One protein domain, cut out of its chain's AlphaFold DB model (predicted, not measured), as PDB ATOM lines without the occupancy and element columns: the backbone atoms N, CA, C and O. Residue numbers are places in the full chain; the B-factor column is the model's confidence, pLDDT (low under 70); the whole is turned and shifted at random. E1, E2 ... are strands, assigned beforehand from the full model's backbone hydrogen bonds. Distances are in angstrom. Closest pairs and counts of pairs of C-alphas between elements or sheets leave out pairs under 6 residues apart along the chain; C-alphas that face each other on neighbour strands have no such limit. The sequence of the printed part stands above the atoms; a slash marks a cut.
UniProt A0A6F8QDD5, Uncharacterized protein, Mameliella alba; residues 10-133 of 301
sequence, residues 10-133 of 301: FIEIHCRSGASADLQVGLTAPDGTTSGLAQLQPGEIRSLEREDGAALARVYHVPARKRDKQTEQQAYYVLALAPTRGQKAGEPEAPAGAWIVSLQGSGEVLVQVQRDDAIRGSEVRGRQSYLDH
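AT A GLANCE: This is residues 10 to 133 of the 301 residues of an uncharacterized protein of Mameliella alba (UniProt A0A6F8QDD5). What is the shape? With little regular structure, it is a sandwich, partly face to face: the twisted antiparallel sheet E3 E4 E5 E1 E7 and the antiparallel pair E2 E6. What makes it up? The printed part has 124 residues, no named helix and seven strands, E1 to E7 along the chain, holding 40 residues: all strand, compact, radius of gyration of the C-alphas 15.7 A, spans 44 by 38 by 28 A.

IN THESE COORDINATES: Where is the larger sheet? It runs E3 (45 to 49), E4 (55 to 62, 18.7 A), E5 (76 to 81), E1 (10 to 15, from C-alpha 10 at (32.449, -36.012, 24.854)), E7 (109 to 113, to C-alpha 113 at (33.679, -30.195, 24.196)). Where is the smaller? E2 is residues 24 to 28, E6 100 to 104.

HOW THE PARTS SIT: What pairs? Hairpins E3 and E4 (N 46 to O 59, 2.9 A) and E4 and E5 (N 58 to O 80, 2.8 A), within hydrogen-bond range, form a meander, each strand the antiparallel neighbour of the one before. Where do the sheets touch? The closest C-alphas of E2 and E3, Leu 27 and Leu 48, are 7.5 A apart.

THE WHOLE: Which links are long? E2 to E3, E4 to E5 and E5 to E6. Where is confidence low? Residues 117 to 122 are under 70; the printed part has no cut.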
ATOM      1  N   PHE A  10      33.362 -36.379  23.774       95.75
ATOM      2  CA  PHE A  10      32.449 -36.012  24.854       95.75
ATOM      3  C   PHE A  10      32.083 -34.532  24.802       95.75
ATOM      4  O   PHE A  10      32.945 -33.668  24.627       95.75
ATOM      5  N   ILE A  11      30.801 -34.248  25.000       97.12
ATOM      6  CA  ILE A  11      30.262 -32.898  25.156       97.12
ATOM      7  C   ILE A  11      29.582 -32.831  26.520       97.12
ATOM      8  O   ILE A  11      28.825 -33.732  26.874       97.12
ATOM      9  N   GLU A  12      29.827 -31.770  27.273       96.31
ATOM     10  CA  GLU A  12      29.090 -31.457  28.493       96.31
ATOM     11  C   GLU A  12      28.141 -30.288  28.251       96.31
ATOM     12  O   GLU A  12      28.504 -29.317  27.583       96.31
ATOM     13  N   ILE A  13      26.934 -30.371  28.815       96.75
ATOM     14  CA  ILE A  13      25.976 -29.265  28.833       96.75
ATOM     15  C   ILE A  13      25.586 -28.974  30.274       96.75
ATOM     16  O   ILE A  13      24.955 -29.801  30.936       96.75
ATOM     17  N   HIS A  14      25.919 -27.773  30.733       94.50
ATOM     18  CA  HIS A  14      25.610 -27.283  32.070       94.50
ATOM     19  C   HIS A  14      24.582 -26.159  31.985       94.50
ATOM     20  O   HIS A  14      24.771 -25.203  31.237       94.50
ATOM     21  N   CYS A  15      23.512 -26.230  32.774       92.88
ATOM     22  CA  CYS A  15      22.602 -25.095  32.918       92.88
ATOM     23  C   CYS A  15      23.231 -24.058  33.850       92.88
ATOM     24  O   CYS A  15      23.583 -24.368  34.988       92.88
ATOM     25  N   ARG A  16      23.365 -22.821  33.371       88.38
ATOM     26  CA  ARG A  16      23.835 -21.676  34.163       88.38
ATOM     27  C   ARG A  16      22.700 -20.988  34.913       88.38
ATOM     28  O   ARG A  16      22.937 -20.327  35.921       88.38
ATOM     29  N   SER A  17      21.470 -21.170  34.449       84.06
ATOM     30  CA  SER A  17      20.249 -20.815  35.164       84.06
ATOM     31  C   SER A  17      19.185 -21.892  34.953       84.06
ATOM     32  O   SER A  17      19.144 -22.536  33.907       84.06
ATOM     33  N   GLY A  18      18.335 -22.104  35.962       83.62
ATOM     34  CA  GLY A  18      17.323 -23.167  35.945       83.62
ATOM     35  C   GLY A  18      17.881 -24.560  36.265       83.62
ATOM     36  O   GLY A  18      19.060 -24.716  36.586       83.62
ATOM     37  N   ALA A  19      17.018 -25.578  36.222       88.06
ATOM     38  CA  ALA A  19      17.405 -26.966  36.453       88.06
ATOM     39  C   ALA A  19      17.732 -27.664  35.125       88.06
ATOM     40  O   ALA A  19      16.996 -27.529  34.151       88.06
ATOM     41  N   SER A  20      18.793 -28.477  35.084       91.31
ATOM     42  CA  SER A  20      19.098 -29.308  33.903       91.31
ATOM     43  C   SER A  20      17.998 -30.315  33.586       91.31
ATOM     44  O   SER A  20      17.781 -30.627  32.418       91.31
ATOM     45  N   ALA A  21      17.227 -30.721  34.594       89.62
ATOM     46  CA  ALA A  21      16.055 -31.552  34.387       89.62
ATOM     47  C   ALA A  21      15.023 -30.889  33.464       89.62
ATOM     48  O   ALA A  21      14.306 -31.630  32.818       89.62
ATOM     49  N   ASP A  22      14.953 -29.556  33.344       91.75
ATOM     50  CA  ASP A  22      13.987 -28.850  32.479       91.75
ATOM     51  C   ASP A  22      14.469 -28.677  31.026       91.75
ATOM     52  O   ASP A  22      13.717 -28.228  30.157       91.75
ATOM     53  N   LEU A  23      15.728 -29.028  30.745       95.75
ATOM     54  CA  LEU A  23      16.327 -28.919  29.421       95.75
ATOM     55  C   LEU A  23      16.032 -30.179  28.603       95.75
ATOM     56  O   LEU A  23      16.321 -31.294  29.032       95.75
ATOM     57  N   GLN A  24      15.508 -30.002  27.393       96.69
ATOM     58  CA  GLN A  24      15.413 -31.066  26.402       96.69
ATOM     59  C   GLN A  24      16.670 -31.087  25.541       96.69
ATOM     60  O   GLN A  24      17.101 -30.051  25.027       96.69
ATOM     61  N   VAL A  25      17.225 -32.281  25.350       97.12
ATOM     62  CA  VAL A  25      18.462 -32.501  24.599       97.12
ATOM     63  C   VAL A  25      18.209 -33.516  23.490       97.12
ATOM     64  O   VAL A  25      17.522 -34.521  23.681       97.12
ATOM     65  N   GLY A  26      18.761 -33.244  22.312       96.56
ATOM     66  CA  GLY A  26      18.690 -34.121  21.154       96.56
ATOM     67  C   GLY A  26      19.996 -34.135  20.370       96.56
ATOM     68  O   GLY A  26      20.750 -33.163  20.369       96.56
ATOM     69  N   LEU A  27      20.241 -35.248  19.686       96.62
ATOM     70  CA  LEU A  27      21.370 -35.453  18.789       96.62
ATOM     71  C   LEU A  27      20.873 -35.842  17.406       96.62
ATOM     72  O   LEU A  27      19.979 -36.678  17.285       96.62
ATOM     73  N   THR A  28      21.492 -35.275  16.376       96.88
ATOM     74  CA  THR A  28      21.306 -35.701  14.987       96.88
ATOM     75  C   THR A  28      22.663 -35.959  14.351       96.88
ATOM     76  O   THR A  28      23.546 -35.099  14.386       96.88
ATOM     77  N   ALA A  29      22.820 -37.162  13.809       96.25
ATOM     78  CA  ALA A  29      23.999 -37.609  13.094       96.25
ATOM     79  C   ALA A  29      24.061 -37.009  11.670       96.25
ATOM     80  O   ALA A  29      23.029 -36.594  11.134       96.25
ATOM     81  N   PRO A  30      25.248 -36.980  11.032       96.25
ATOM     82  CA  PRO A  30      25.439 -36.511   9.657       96.25
ATOM     83  C   PRO A  30      24.545 -37.175   8.600       96.25
ATOM     84  O   PRO A  30      24.245 -36.557   7.582       96.25
ATOM     85  N   ASP A  31      24.128 -38.421   8.819       92.19
ATOM     86  CA  ASP A  31      23.227 -39.180   7.938       92.19
ATOM     87  C   ASP A  31      21.734 -38.884   8.183       92.19
ATOM     88  O   ASP A  31      20.871 -39.410   7.482       92.19
ATOM     89  N   GLY A  32      21.420 -38.021   9.155       93.25
ATOM     90  CA  GLY A  32      20.061 -37.661   9.548       93.25
ATOM     91  C   GLY A  32      19.463 -38.544  10.645       93.25
ATOM     92  O   GLY A  32      18.373 -38.228  11.130       93.25
ATOM     93  N   THR A  33      20.149 -39.603  11.092       93.31
ATOM     94  CA  THR A  33      19.693 -40.409  12.231       93.31
ATOM     95  C   THR A  33      19.613 -39.529  13.476       93.31
ATOM     96  O   THR A  33      20.586 -38.889  13.875       93.31
ATOM     97  N   THR A  34      18.435 -39.461  14.097       94.31
ATOM     98  CA  THR A  34      18.158 -38.511  15.178       94.31
ATOM     99  C   THR A  34      17.591 -39.198  16.405       94.31
ATOM    100  O   THR A  34      16.757 -40.098  16.306       94.31
ATOM    101  N   SER A  35      18.003 -38.735  17.584       93.25
ATOM    102  CA  SER A  35      17.328 -39.109  18.821       93.25
ATOM    103  C   SER A  35      16.006 -38.355  18.960       93.25
ATOM    104  O   SER A  35      15.152 -38.760  19.732       93.25
ATOM    105  N   GLY A  36      15.820 -37.220  18.279       93.69
ATOM    106  CA  GLY A  36      14.802 -36.236  18.649       93.69
ATOM    107  C   GLY A  36      15.080 -35.594  20.016       93.69
ATOM    108  O   GLY A  36      15.955 -36.039  20.766       93.69
ATOM    109  N   LEU A  37      14.330 -34.544  20.345       96.38
ATOM    110  CA  LEU A  37      14.416 -33.861  21.639       96.38
ATOM    111  C   LEU A  37      13.713 -34.680  22.724       96.38
ATOM    112  O   LEU A  37      12.599 -35.160  22.518       96.38
ATOM    113  N   ALA A  38      14.368 -34.849  23.870       95.12
ATOM    114  CA  ALA A  38      13.732 -35.398  25.060       95.12
ATOM    115  C   ALA A  38      14.301 -34.773  26.329       95.12
ATOM    116  O   ALA A  38      15.472 -34.397  26.389       95.12
ATOM    117  N   GLN A  39      13.449 -34.713  27.343       94.94
ATOM    118  CA  GLN A  39      13.813 -34.409  28.717       94.94
ATOM    119  C   GLN A  39      14.209 -35.717  29.407       94.94
ATOM    120  O   GLN A  39      13.478 -36.702  29.292       94.94
ATOM    121  N   LEU A  40      15.345 -35.737  30.102       95.62
ATOM    122  CA  LEU A  40      15.775 -36.887  30.899       95.62
ATOM    123  C   LEU A  40      15.714 -36.540  32.384       95.62
ATOM    124  O   LEU A  40      16.007 -35.415  32.782       95.62
ATOM    125  N   GLN A  41      15.360 -37.514  33.213       95.00
ATOM    126  CA  GLN A  41      15.485 -37.400  34.660       95.00
ATOM    127  C   GLN A  41      16.937 -37.640  35.098       95.00
ATOM    128  O   GLN A  41      17.682 -38.367  34.434       95.00
ATOM    129  N   PRO A  42      17.364 -37.092  36.249       94.94
ATOM    130  CA  PRO A  42      18.682 -37.374  36.804       94.94
ATOM    131  C   PRO A  42      18.982 -38.875  36.925       94.94
ATOM    132  O   PRO A  42      18.292 -39.606  37.631       94.94
ATOM    133  N   GLY A  43      20.058 -39.323  36.272       95.94
ATOM    134  CA  GLY A  43      20.483 -40.724  36.212       95.94
ATOM    135  C   GLY A  43      20.011 -41.482  34.969       95.94
ATOM    136  O   GLY A  43      20.506 -42.583  34.725       95.94
ATOM    137  N   GLU A  44      19.105 -40.914  34.172       97.56
ATOM    138  CA  GLU A  44      18.641 -41.538  32.936       97.56
ATOM    139  C   GLU A  44      19.666 -41.436  31.804       97.56
ATOM    140  O   GLU A  44      20.519 -40.542  31.743       97.56
ATOM    141  N   ILE A  45      19.561 -42.402  30.891       97.00
ATOM    142  CA  ILE A  45      20.419 -42.549  29.722       97.00
ATOM    143  C   ILE A  45      19.525 -42.776  28.515       97.00
ATOM    144  O   ILE A  45      18.575 -43.557  28.571       97.00
ATOM    145  N   ARG A  46      19.881 -42.145  27.403       95.94
ATOM    146  CA  ARG A  46      19.235 -42.347  26.115       95.94
ATOM    147  C   ARG A  46      20.273 -42.640  25.045       95.94
ATOM    148  O   ARG A  46      21.219 -41.872  24.889       95.94
ATOM    149  N   SER A  47      20.096 -43.726  24.303       95.31
ATOM    150  CA  SER A  47      20.963 -44.067  23.173       95.31
ATOM    151  C   SER A  47      20.419 -43.488  21.869       95.31
ATOM    152  O   SER A  47      19.209 -43.471  21.645       95.31
ATOM    153  N   LEU A  48      21.328 -43.050  21.004       95.31
ATOM    154  CA  LEU A  48      21.101 -42.947  19.571       95.31
ATOM    155  C   LEU A  48      21.708 -44.190  18.927       95.31
ATOM    156  O   LEU A  48      22.921 -44.395  18.990       95.31
ATOM    157  N   GLU A  49      20.858 -45.013  18.333       93.75
ATOM    158  CA  GLU A  49      21.243 -46.292  17.749       93.75
ATOM    159  C   GLU A  49      21.062 -46.245  16.234       93.75
ATOM    160  O   GLU A  49      20.153 -45.591  15.719       93.75
ATOM    161  N   ARG A  50      21.954 -46.930  15.525       86.62
ATOM    162  CA  ARG A  50      21.776 -47.258  14.112       86.62
ATOM    163  C   ARG A  50      20.688 -48.331  13.976       86.62
ATOM    164  O   ARG A  50      20.347 -49.005  14.944       86.62
ATOM    165  N   GLU A  51      20.170 -48.522  12.765       84.69
ATOM    166  CA  GLU A  51      19.157 -49.547  12.456       84.69
ATOM    167  C   GLU A  51      19.552 -50.976  12.881       84.69
ATOM    168  O   GLU A  51      18.683 -51.784  13.195       84.69
ATOM    169  N   ASP A  52      20.849 -51.288  12.925       84.88
ATOM    170  CA  ASP A  52      21.388 -52.584  13.362       84.88
ATOM    171  C   ASP A  52      21.544 -52.719  14.893       84.88
ATOM    172  O   ASP A  52      22.002 -53.753  15.379       84.88
ATOM    173  N   GLY A  53      21.157 -51.692  15.660       86.75
ATOM    174  CA  GLY A  53      21.264 -51.641  17.119       86.75
ATOM    175  C   GLY A  53      22.623 -51.169  17.645       86.75
ATOM    176  O   GLY A  53      22.830 -51.132  18.860       86.75
ATOM    177  N   ALA A  54      23.571 -50.789  16.779       88.19
ATOM    178  CA  ALA A  54      24.839 -50.222  17.225       88.19
ATOM    179  C   ALA A  54      24.631 -48.823  17.834       88.19
ATOM    180  O   ALA A  54      24.108 -47.914  17.187       88.19
ATOM    181  N   ALA A  55      25.076 -48.624  19.078       92.44
ATOM    182  CA  ALA A  55      24.984 -47.334  19.759       92.44
ATOM    183  C   ALA A  55      26.013 -46.339  19.197       92.44
ATOM    184  O   ALA A  55      27.205 -46.444  19.484       92.44
ATOM    185  N   LEU A  56      25.540 -45.360  18.426       94.81
ATOM    186  CA  LEU A  56      26.362 -44.303  17.826       94.81
ATOM    187  C   LEU A  56      26.707 -43.212  18.838       94.81
ATOM    188  O   LEU A  56      27.808 -42.664  18.833       94.81
ATOM    189  N   ALA A  57      25.752 -42.887  19.704       96.75
ATOM    190  CA  ALA A  57      25.927 -41.907  20.758       96.75
ATOM    191  C   ALA A  57      25.014 -42.214  21.945       96.75
ATOM    192  O   ALA A  57      24.026 -42.943  21.830       96.75
ATOM    193  N   ARG A  58      25.326 -41.629  23.097       96.88
ATOM    194  CA  ARG A  58      24.494 -41.685  24.298       96.88
ATOM    195  C   ARG A  58      24.404 -40.316  24.946       96.88
ATOM    196  O   ARG A  58      25.408 -39.621  25.077       96.88
ATOM    197  N   VAL A  59      23.203 -39.968  25.381       97.75
ATOM    198  CA  VAL A  59      22.902 -38.790  26.189       97.75
ATOM    199  C   VAL A  59      22.680 -39.261  27.619       97.75
ATOM    200  O   VAL A  59      21.780 -40.055  27.884       97.75
ATOM    201  N   TYR A  60      23.515 -38.787  28.532       97.88
ATOM    202  CA  TYR A  60      23.449 -39.076  29.958       97.88
ATOM    203  C   TYR A  60      22.975 -37.830  30.691       97.88
ATOM    204  O   TYR A  60      23.590 -36.776  30.529       97.88
ATOM    205  N   HIS A  61      21.966 -37.945  31.551       97.94
ATOM    206  CA  HIS A  61      21.709 -36.920  32.558       97.94
ATOM    207  C   HIS A  61      22.457 -37.292  33.836       97.94
ATOM    208  O   HIS A  61      22.025 -38.137  34.624       97.94
ATOM    209  N   VAL A  62      23.595 -36.654  34.080       97.44
ATOM    210  CA  VAL A  62      24.399 -36.909  35.273       97.44
ATOM    211  C   VAL A  62      23.734 -36.220  36.471       97.44
ATOM    212  O   VAL A  62      23.527 -35.006  36.431       97.44
ATOM    213  N   PRO A  63      23.369 -36.955  37.539       96.25
ATOM    214  CA  PRO A  63      22.743 -36.355  38.712       96.25
ATOM    215  C   PRO A  63      23.733 -35.469  39.472       96.25
ATOM    216  O   PRO A  63      24.947 -35.685  39.407       96.25
ATOM    217  N   ALA A  64      23.201 -34.515  40.237       94.94
ATOM    218  CA  ALA A  64      23.996 -33.687  41.134       94.94
ATOM    219  C   ALA A  64      24.744 -34.563  42.149       94.94
ATOM    220  O   ALA A  64      24.250 -35.604  42.594       94.94
ATOM    221  N   ARG A  65      25.964 -34.157  42.506       94.81
ATOM    222  CA  ARG A  65      26.823 -34.910  43.428       94.81
ATOM    223  C   ARG A  65      27.447 -33.981  44.448       94.81
ATOM    224  O   ARG A  65      28.204 -33.078  44.095       94.81
ATOM    225  N   LYS A  66      27.229 -34.280  45.727       94.31
ATOM    226  CA  LYS A  66      28.008 -33.670  46.808       94.31
ATOM    227  C   LYS A  66      29.458 -34.121  46.690       94.31
ATOM    228  O   LYS A  66      29.737 -35.321  46.668       94.31
ATOM    229  N   ARG A  67      30.369 -33.159  46.569       88.31
ATOM    230  CA  ARG A  67      31.818 -33.397  46.537       88.31
ATOM    231  C   ARG A  67      32.406 -33.307  47.941       88.31
ATOM    232  O   ARG A  67      33.252 -34.121  48.294       88.31
ATOM    233  N   ASP A  68      31.873 -32.400  48.753       89.25
ATOM    234  CA  ASP A  68      32.147 -32.290  50.184       89.25
ATOM    235  C   ASP A  68      30.929 -31.677  50.919       89.25
ATOM    236  O   ASP A  68      29.796 -31.765  50.441       89.25
ATOM    237  N   LYS A  69      31.127 -31.115  52.121       87.88
ATOM    238  CA  LYS A  69      30.049 -30.516  52.933       87.88
ATOM    239  C   LYS A  69      29.507 -29.194  52.372       87.88
ATOM    240  O   LYS A  69      28.395 -28.819  52.728       87.88
ATOM    241  N   GLN A  70      30.300 -28.485  51.578       87.44
ATOM    242  CA  GLN A  70      30.038 -27.136  51.074       87.44
ATOM    243  C   GLN A  70      29.967 -27.096  49.543       87.44
ATOM    244  O   GLN A  70      29.346 -26.196  48.987       87.44
ATOM    245  N   THR A  71      30.550 -28.087  48.870       86.19
ATOM    246  CA  THR A  71      30.639 -28.154  47.414       86.19
ATOM    247  C   THR A  71      29.694 -29.211  46.859       86.19
ATOM    248  O   THR A  71      29.840 -30.413  47.112       86.19
ATOM    249  N   GLU A  72      28.756 -28.769  46.029       90.75
ATOM    250  CA  GLU A  72      27.905 -29.630  45.216       90.75
ATOM    251  C   GLU A  72      28.196 -29.388  43.739       90.75
ATOM    252  O   GLU A  72      28.141 -28.261  43.249       90.75
ATOM    253  N   GLN A  73      28.487 -30.465  43.017       90.12
ATOM    254  CA  GLN A  73      28.440 -30.437  41.570       90.12
ATOM    255  C   GLN A  73      26.981 -30.504  41.131       90.12
ATOM    256  O   GLN A  73      26.293 -31.482  41.437       90.12
ATOM    257  N   GLN A  74      26.550 -29.491  40.389       92.44
ATOM    258  CA  GLN A  74      25.218 -29.438  39.803       92.44
ATOM    259  C   GLN A  74      25.014 -30.554  38.776       92.44
ATOM    260  O   GLN A  74      25.967 -31.083  38.204       92.44
ATOM    261  N   ALA A  75      23.757 -30.942  38.580       95.69
ATOM    262  CA  ALA A  75      23.394 -31.942  37.588       95.69
ATOM    263  C   ALA A  75      23.551 -31.366  36.169       95.69
ATOM    264  O   ALA A  75      23.241 -30.196  35.942       95.69
ATOM    265  N   TYR A  76      23.994 -32.178  35.215       96.56
ATOM    266  CA  TYR A  76      24.372 -31.736  33.868       96.56
ATOM    267  C   TYR A  76      24.216 -32.880  32.862       96.56
ATOM    268  O   TYR A  76      24.075 -34.040  33.259       96.56
ATOM    269  N   TYR A  77      24.257 -32.571  31.568       97.94
ATOM    270  CA  TYR A  77      24.254 -33.594  30.525       97.94
ATOM    271  C   TYR A  77      25.664 -33.915  30.049       97.94
ATOM    272  O   TYR A  77      26.496 -33.021  29.907       97.94
ATOM    273  N   VAL A  78      25.892 -35.187  29.728       98.00
ATOM    274  CA  VAL A  78      27.057 -35.642  28.963       98.00
ATOM    275  C   VAL A  78      26.564 -36.333  27.706       98.00
ATOM    276  O   VAL A  78      25.771 -37.272  27.780       98.00
ATOM    277  N   LEU A  79      27.048 -35.894  26.551       97.62
ATOM    278  CA  LEU A  79      26.870 -36.587  25.283       97.62
ATOM    279  C   LEU A  79      28.167 -37.321  24.981       97.62
ATOM    280  O   LEU A  79      29.213 -36.690  24.860       97.62
ATOM    281  N   ALA A  80      28.098 -38.644  24.887       96.88
ATOM    282  CA  ALA A  80      29.224 -39.491  24.523       96.88
ATOM    283  C   ALA A  80      28.982 -40.050  23.125       96.88
ATOM    284  O   ALA A  80      28.006 -40.770  22.911       96.88
ATOM    285  N   LEU A  81      29.855 -39.711  22.185       96.25
ATOM    286  CA  LEU A  81      29.813 -40.201  20.815       96.25
ATOM    287  C   LEU A  81      30.860 -41.300  20.664       96.25
ATOM    288  O   LEU A  81      31.985 -41.162  21.151       96.25
ATOM    289  N   ALA A  82      30.479 -42.394  20.006       95.62
ATOM    290  CA  ALA A  82      31.411 -43.454  19.645       95.62
ATOM    291  C   ALA A  82      32.569 -42.890  18.787       95.62
ATOM    292  O   ALA A  82      32.401 -41.839  18.157       95.62
ATOM    293  N   PRO A  83      33.742 -43.548  18.760       94.81
ATOM    294  CA  PRO A  83      34.827 -43.151  17.863       94.81
ATOM    295  C   PRO A  83      34.364 -43.160  16.403       94.81
ATOM    296  O   PRO A  83      33.433 -43.885  16.044       94.81
ATOM    297  N   THR A  84      35.017 -42.377  15.543       94.88
ATOM    298  CA  THR A  84      34.761 -42.437  14.091       94.88
ATOM    299  C   THR A  84      35.577 -43.524  13.399       94.88
ATOM    300  O   THR A  84      35.353 -43.804  12.223       94.88
ATOM    301  N   ARG A  85      36.496 -44.159  14.137       93.44
ATOM    302  CA  ARG A  85      37.244 -45.344  13.728       93.44
ATOM    303  C   ARG A  85      37.421 -46.296  14.910       93.44
ATOM    304  O   ARG A  85      38.091 -45.971  15.884       93.44
ATOM    305  N   GLY A  86      36.842 -47.486  14.826       90.25
ATOM    306  CA  GLY A  86      36.975 -48.518  15.845       90.25
ATOM    307  C   GLY A  86      38.403 -49.055  15.917       90.25
ATOM    308  O   GLY A  86      39.119 -49.142  14.916       90.25
ATOM    309  N   GLN A  87      38.825 -49.460  17.114       89.31
ATOM    310  CA  GLN A  87      40.109 -50.135  17.307       89.31
ATOM    311  C   GLN A  87      39.981 -51.647  17.090       89.31
ATOM    312  O   GLN A  87      40.979 -52.329  16.836       89.31
ATOM    313  N   LYS A  88      38.761 -52.189  17.191       89.88
ATOM    314  CA  LYS A  88      38.461 -53.610  16.983       89.88
ATOM    315  C   LYS A  88      37.291 -53.795  16.029       89.88
ATOM    316  O   LYS A  88      36.372 -52.985  15.962       89.88
ATOM    317  N   ALA A  89      37.306 -54.927  15.331       87.19
ATOM    318  CA  ALA A  89      36.208 -55.321  14.460       87.19
ATOM    319  C   ALA A  89      34.890 -55.417  15.247       87.19
ATOM    320  O   ALA A  89      34.830 -56.082  16.283       87.19
ATOM    321  N   GLY A  90      33.843 -54.777  14.726       85.44
ATOM    322  CA  GLY A  90      32.505 -54.787  15.317       85.44
ATOM    323  C   GLY A  90      32.289 -53.790  16.460       85.44
ATOM    324  O   GLY A  90      31.210 -53.796  17.048       85.44
ATOM    325  N   GLU A  91      33.268 -52.942  16.788       90.00
ATOM    326  CA  GLU A  91      33.013 -51.798  17.668       90.00
ATOM    327  C   GLU A  91      32.058 -50.807  16.975       90.00
ATOM    328  O   GLU A  91      32.209 -50.561  15.778       90.00
ATOM    329  N   PRO A  92      31.065 -50.246  17.691       90.44
ATOM    330  CA  PRO A  92      30.226 -49.191  17.140       90.44
ATOM    331  C   PRO A  92      31.066 -47.983  16.723       90.44
ATOM    332  O   PRO A  92      31.883 -47.497  17.504       90.44
ATOM    333  N   GLU A  93      30.816 -47.481  15.516       94.25
ATOM    334  CA  GLU A  93      31.471 -46.295  14.967       94.25
ATOM    335  C   GLU A  93      30.435 -45.207  14.691       94.25
ATOM    336  O   GLU A  93      29.428 -45.434  14.005       94.25
ATOM    337  N   ALA A  94      30.685 -44.010  15.216       94.88
ATOM    338  CA  ALA A  94      29.893 -42.834  14.898       94.88
ATOM    339  C   ALA A  94      30.295 -42.300  13.511       94.88
ATOM    340  O   ALA A  94      31.487 -42.201  13.216       94.88
ATOM    341  N   PRO A  95      29.346 -41.896  12.649       95.25
ATOM    342  CA  PRO A  95      29.689 -41.207  11.408       95.25
ATOM    343  C   PRO A  95      30.507 -39.931  11.667       95.25
ATOM    344  O   PRO A  95      30.150 -39.088  12.495       95.25
ATOM    345  N   ALA A  96      31.600 -39.768  10.921       96.25
ATOM    346  CA  ALA A  96      32.360 -38.522  10.897       96.25
ATOM    347  C   ALA A  96      31.553 -37.395  10.229       96.25
ATOM    348  O   ALA A  96      30.721 -37.642   9.356       96.25
ATOM    349  N   GLY A  97      31.826 -36.146  10.616       96.19
ATOM    350  CA  GLY A  97      31.191 -34.963  10.035       96.19
ATOM    351  C   GLY A  97      30.446 -34.088  11.041       96.19
ATOM    352  O   GLY A  97      30.755 -34.067  12.242       96.19
ATOM    353  N   ALA A  98      29.494 -33.318  10.515       96.44
ATOM    354  CA  ALA A  98      28.707 -32.347  11.263       96.44
ATOM    355  C   ALA A  98      27.561 -33.036  12.011       96.44
ATOM    356  O   ALA A  98      26.623 -33.551  11.410       96.44
ATOM    357  N   TRP A  99      27.659 -33.027  13.335       97.12
ATOM    358  CA  TRP A  99      26.596 -33.457  14.233       97.12
ATOM    359  C   TRP A  99      25.839 -32.233  14.730       97.12
ATOM    360  O   TRP A  99      26.450 -31.200  14.997       97.12
ATOM    361  N   ILE A 100      24.525 -32.361  14.893       96.94
ATOM    362  CA  ILE A 100      23.686 -31.292  15.441       96.94
ATOM    363  C   ILE A 100      23.302 -31.662  16.871       96.94
ATOM    364  O   ILE A 100      22.683 -32.703  17.107       96.94
ATOM    365  N   VAL A 101      23.657 -30.789  17.815       95.94
ATOM    366  CA  VAL A 101      23.171 -30.829  19.197       95.94
ATOM    367  C   VAL A 101      21.992 -29.867  19.300       95.94
ATOM    368  O   VAL A 101      22.160 -28.657  19.170       95.94
ATOM    369  N   SER A 102      20.798 -30.407  19.522       95.88
ATOM    370  CA  SER A 102      19.573 -29.618  19.660       95.88
ATOM    371  C   SER A 102      19.241 -29.443  21.133       95.88
ATOM    372  O   SER A 102      19.128 -30.433  21.857       95.88
ATOM    373  N   LEU A 103      19.052 -28.196  21.559       95.56
ATOM    374  CA  LEU A 103      18.712 -27.831  22.930       95.56
ATOM    375  C   LEU A 103      17.414 -27.032  22.937       95.56
ATOM    376  O   LEU A 103      17.272 -26.076  22.177       95.56
ATOM    377  N   GLN A 104      16.475 -27.414  23.797       95.62
ATOM    378  CA  GLN A 104      15.239 -26.668  24.005       95.62
ATOM    379  C   GLN A 104      14.939 -26.570  25.498       95.62
ATOM    380  O   GLN A 104      14.817 -27.576  26.187       95.62
ATOM    381  N   GLY A 105      14.794 -25.348  25.994       90.75
ATOM    382  CA  GLY A 105      14.530 -25.066  27.397       90.75
ATOM    383  C   GLY A 105      14.600 -23.569  27.663       90.75
ATOM    384  O   GLY A 105      14.844 -22.779  26.750       90.75
ATOM    385  N   SER A 106      14.366 -23.181  28.911       81.69
ATOM    386  CA  SER A 106      14.595 -21.819  29.379       81.69
ATOM    387  C   SER A 106      15.944 -21.722  30.090       81.69
ATOM    388  O   SER A 106      16.424 -22.688  30.679       81.69
ATOM    389  N   GLY A 107      16.539 -20.532  30.053       86.12
ATOM    390  CA  GLY A 107      17.796 -20.251  30.736       86.12
ATOM    391  C   GLY A 107      19.018 -20.294  29.825       86.12
ATOM    392  O   GLY A 107      18.947 -20.558  28.627       86.12
ATOM    393  N   GLU A 108      20.149 -19.955  30.428       91.56
ATOM    394  CA  GLU A 108      21.452 -19.944  29.778       91.56
ATOM    395  C   GLU A 108      22.115 -21.309  29.971       91.56
ATOM    396  O   GLU A 108      22.112 -21.858  31.077       91.56
ATOM    397  N   VAL A 109      22.698 -21.855  28.906       93.69
ATOM    398  CA  VAL A 109      23.411 -23.136  28.927       93.69
ATOM    399  C   VAL A 109      24.850 -22.940  28.480       93.69
ATOM    400  O   VAL A 109      25.135 -22.173  27.566       93.69
ATOM    401  N   LEU A 110      25.755 -23.658  29.128       94.12
ATOM    402  CA  LEU A 110      27.154 -23.761  28.756       94.12
ATOM    403  C   LEU A 110      27.369 -25.112  28.078       94.12
ATOM    404  O   LEU A 110      27.090 -26.148  28.679       94.12
ATOM    405  N   VAL A 111      27.880 -25.094  26.849       95.44
ATOM    406  CA  VAL A 111      28.206 -26.298  26.079       95.44
ATOM    407  C   VAL A 111      29.714 -26.355  25.886       95.44
ATOM    408  O   VAL A 111      30.303 -25.427  25.339       95.44
ATOM    409  N   GLN A 112      30.344 -27.439  26.330       94.25
ATOM    410  CA  GLN A 112      31.795 -27.602  26.263       94.25
ATOM    411  C   GLN A 112      32.150 -28.952  25.658       94.25
ATOM    412  O   GLN A 112      31.607 -29.981  26.050       94.25
ATOM    413  N   VAL A 113      33.090 -28.957  24.716       94.00
ATOM    414  CA  VAL A 113      33.679 -30.195  24.196       94.00
ATOM    415  C   VAL A 113      34.875 -30.536  25.071       94.00
ATOM    416  O   VAL A 113      35.760 -29.698  25.264       94.00
ATOM    417  N   GLN A 114      34.913 -31.751  25.611       91.00
ATOM    418  CA  GLN A 114      36.082 -32.188  26.364       91.00
ATOM    419  C   GLN A 114      37.281 -32.344  25.423       91.00
ATOM    420  O   GLN A 114      37.151 -32.762  24.268       91.00
ATOM    421  N   ARG A 115      38.467 -31.986  25.921       82.50
ATOM    422  CA  ARG A 115      39.698 -32.170  25.159       82.50
ATOM    423  C   ARG A 115      40.086 -33.634  25.096       82.50
ATOM    424  O   ARG A 115      40.118 -34.313  26.120       82.50
ATOM    425  N   ASP A 116      40.453 -34.063  23.901       77.31
ATOM    426  CA  ASP A 116      40.982 -35.390  23.646       77.31
ATOM    427  C   ASP A 116      42.513 -35.335  23.631       77.31
ATOM    428  O   ASP A 116      43.169 -35.175  22.597       77.31
ATOM    429  N   ASP A 117      43.089 -35.334  24.834       69.94
ATOM    430  CA  ASP A 117      44.526 -35.180  25.022       69.94
ATOM    431  C   ASP A 117      45.235 -36.541  25.040       69.94
ATOM    432  O   ASP A 117      45.024 -37.378  25.918       69.94
ATOM    433  N   ALA A 118      46.178 -36.726  24.115       65.06
ATOM    434  CA  ALA A 118      47.127 -37.830  24.171       65.06
ATOM    435  C   ALA A 118      48.196 -37.571  25.248       65.06
ATOM    436  O   ALA A 118      48.764 -36.477  25.354       65.06
ATOM    437  N   ILE A 119      48.532 -38.603  26.026       64.62
ATOM    438  CA  ILE A 119      49.646 -38.535  26.976       64.62
ATOM    439  C   ILE A 119      50.940 -38.271  26.194       64.62
ATOM    440  O   ILE A 119      51.191 -38.847  25.138       64.62
ATOM    441  N   ARG A 120      51.811 -37.394  26.706       59.28
ATOM    442  CA  ARG A 120      53.082 -37.079  26.037       59.28
ATOM    443  C   ARG A 120      53.885 -38.361  25.767       59.28
ATOM    444  O   ARG A 120      54.322 -39.021  26.702       59.28
ATOM    445  N   GLY A 121      54.149 -38.634  24.489       60.72
ATOM    446  CA  GLY A 121      54.908 -39.804  24.036       60.72
ATOM    447  C   GLY A 121      54.045 -41.001  23.631       60.72
ATOM    448  O   GLY A 121      54.602 -41.970  23.124       60.72
ATOM    449  N   SER A 122      52.720 -40.934  23.804       66.81
ATOM    450  CA  SER A 122      51.796 -41.894  23.200       66.81
ATOM    451  C   SER A 122      51.471 -41.513  21.757       66.81
ATOM    452  O   SER A 122      51.629 -40.360  21.344       66.81
ATOM    453  N   GLU A 123      50.990 -42.487  20.987       71.94
ATOM    454  CA  GLU A 123      50.397 -42.228  19.677       71.94
ATOM    455  C   GLU A 123      49.199 -41.283  19.828       71.94
ATOM    456  O   GLU A 123      48.388 -41.428  20.746       71.94
ATOM    457  N   VAL A 124      49.101 -40.302  18.929       78.38
ATOM    458  CA  VAL A 124      47.926 -39.432  18.832       78.38
ATOM    459  C   VAL A 124      46.852 -40.222  18.099       78.38
ATOM    460  O   VAL A 124      46.865 -40.303  16.874       78.38
ATOM    461  N   ARG A 125      45.984 -40.862  18.880       80.25
ATOM    462  CA  ARG A 125      44.849 -41.658  18.392       80.25
ATOM    463  C   ARG A 125      43.561 -40.846  18.290       80.25
ATOM    464  O   ARG A 125      42.712 -41.160  17.466       80.25
ATOM    465  N   GLY A 126      43.474 -39.798  19.105       81.81
ATOM    466  CA  GLY A 126      42.334 -38.905  19.153       81.81
ATOM    467  C   GLY A 126      42.419 -37.731  18.195       81.81
ATOM    468  O   GLY A 126      43.504 -37.231  17.861       81.81
ATOM    469  N   ARG A 127      41.252 -37.267  17.763       87.88
ATOM    470  CA  ARG A 127      41.073 -36.060  16.960       87.88
ATOM    471  C   ARG A 127      40.137 -35.112  17.695       87.88
ATOM    472  O   ARG A 127      38.989 -35.425  17.973       87.88
ATOM    473  N   GLN A 128      40.602 -33.891  17.944       90.25
ATOM    474  CA  GLN A 128      39.811 -32.915  18.686       90.25
ATOM    475  C   GLN A 128      38.541 -32.512  17.917       90.25
ATOM    476  O   GLN A 128      38.601 -31.810  16.905       90.25
ATOM    477  N   SER A 129      37.382 -32.907  18.440       92.81
ATOM    478  CA  SER A 129      36.089 -32.346  18.040       92.81
ATOM    479  C   SER A 129      35.949 -30.895  18.520       92.81
ATOM    480  O   SER A 129      36.527 -30.499  19.534       92.81
ATOM    481  N   TYR A 130      35.167 -30.096  17.795       92.88
ATOM    482  CA  TYR A 130      34.914 -28.687  18.098       92.88
ATOM    483  C   TYR A 130      33.448 -28.328  17.827       92.88
ATOM    484  O   TYR A 130      32.770 -29.018  17.061       92.88
ATOM    485  N   LEU A 131      32.969 -27.266  18.478       94.25
ATOM    486  CA  LEU A 131      31.682 -26.647  18.162       94.25
ATOM    487  C   LEU A 131      31.849 -25.752  16.938       94.25
ATOM    488  O   LEU A 131      32.875 -25.091  16.797       94.25
ATOM    489  N   ASP A 132      30.829 -25.713  16.091       94.25
ATOM    490  CA  ASP A 132      30.787 -24.856  14.912       94.25
ATOM    491  C   ASP A 132      29.456 -24.100  14.863       94.25
ATOM    492  O   ASP A 132      28.417 -24.601  15.303       94.25
ATOM    493  N   HIS A 133      29.498 -22.874  14.352       93.81
ATOM    494  CA  HIS A 133      28.330 -22.036  14.128       93.81
ATOM    495  C   HIS A 133      28.640 -21.027  13.008       93.81
ATOM    496  O   HIS A 133      29.723 -20.444  13.010       93.81
TER     497      HIS A 133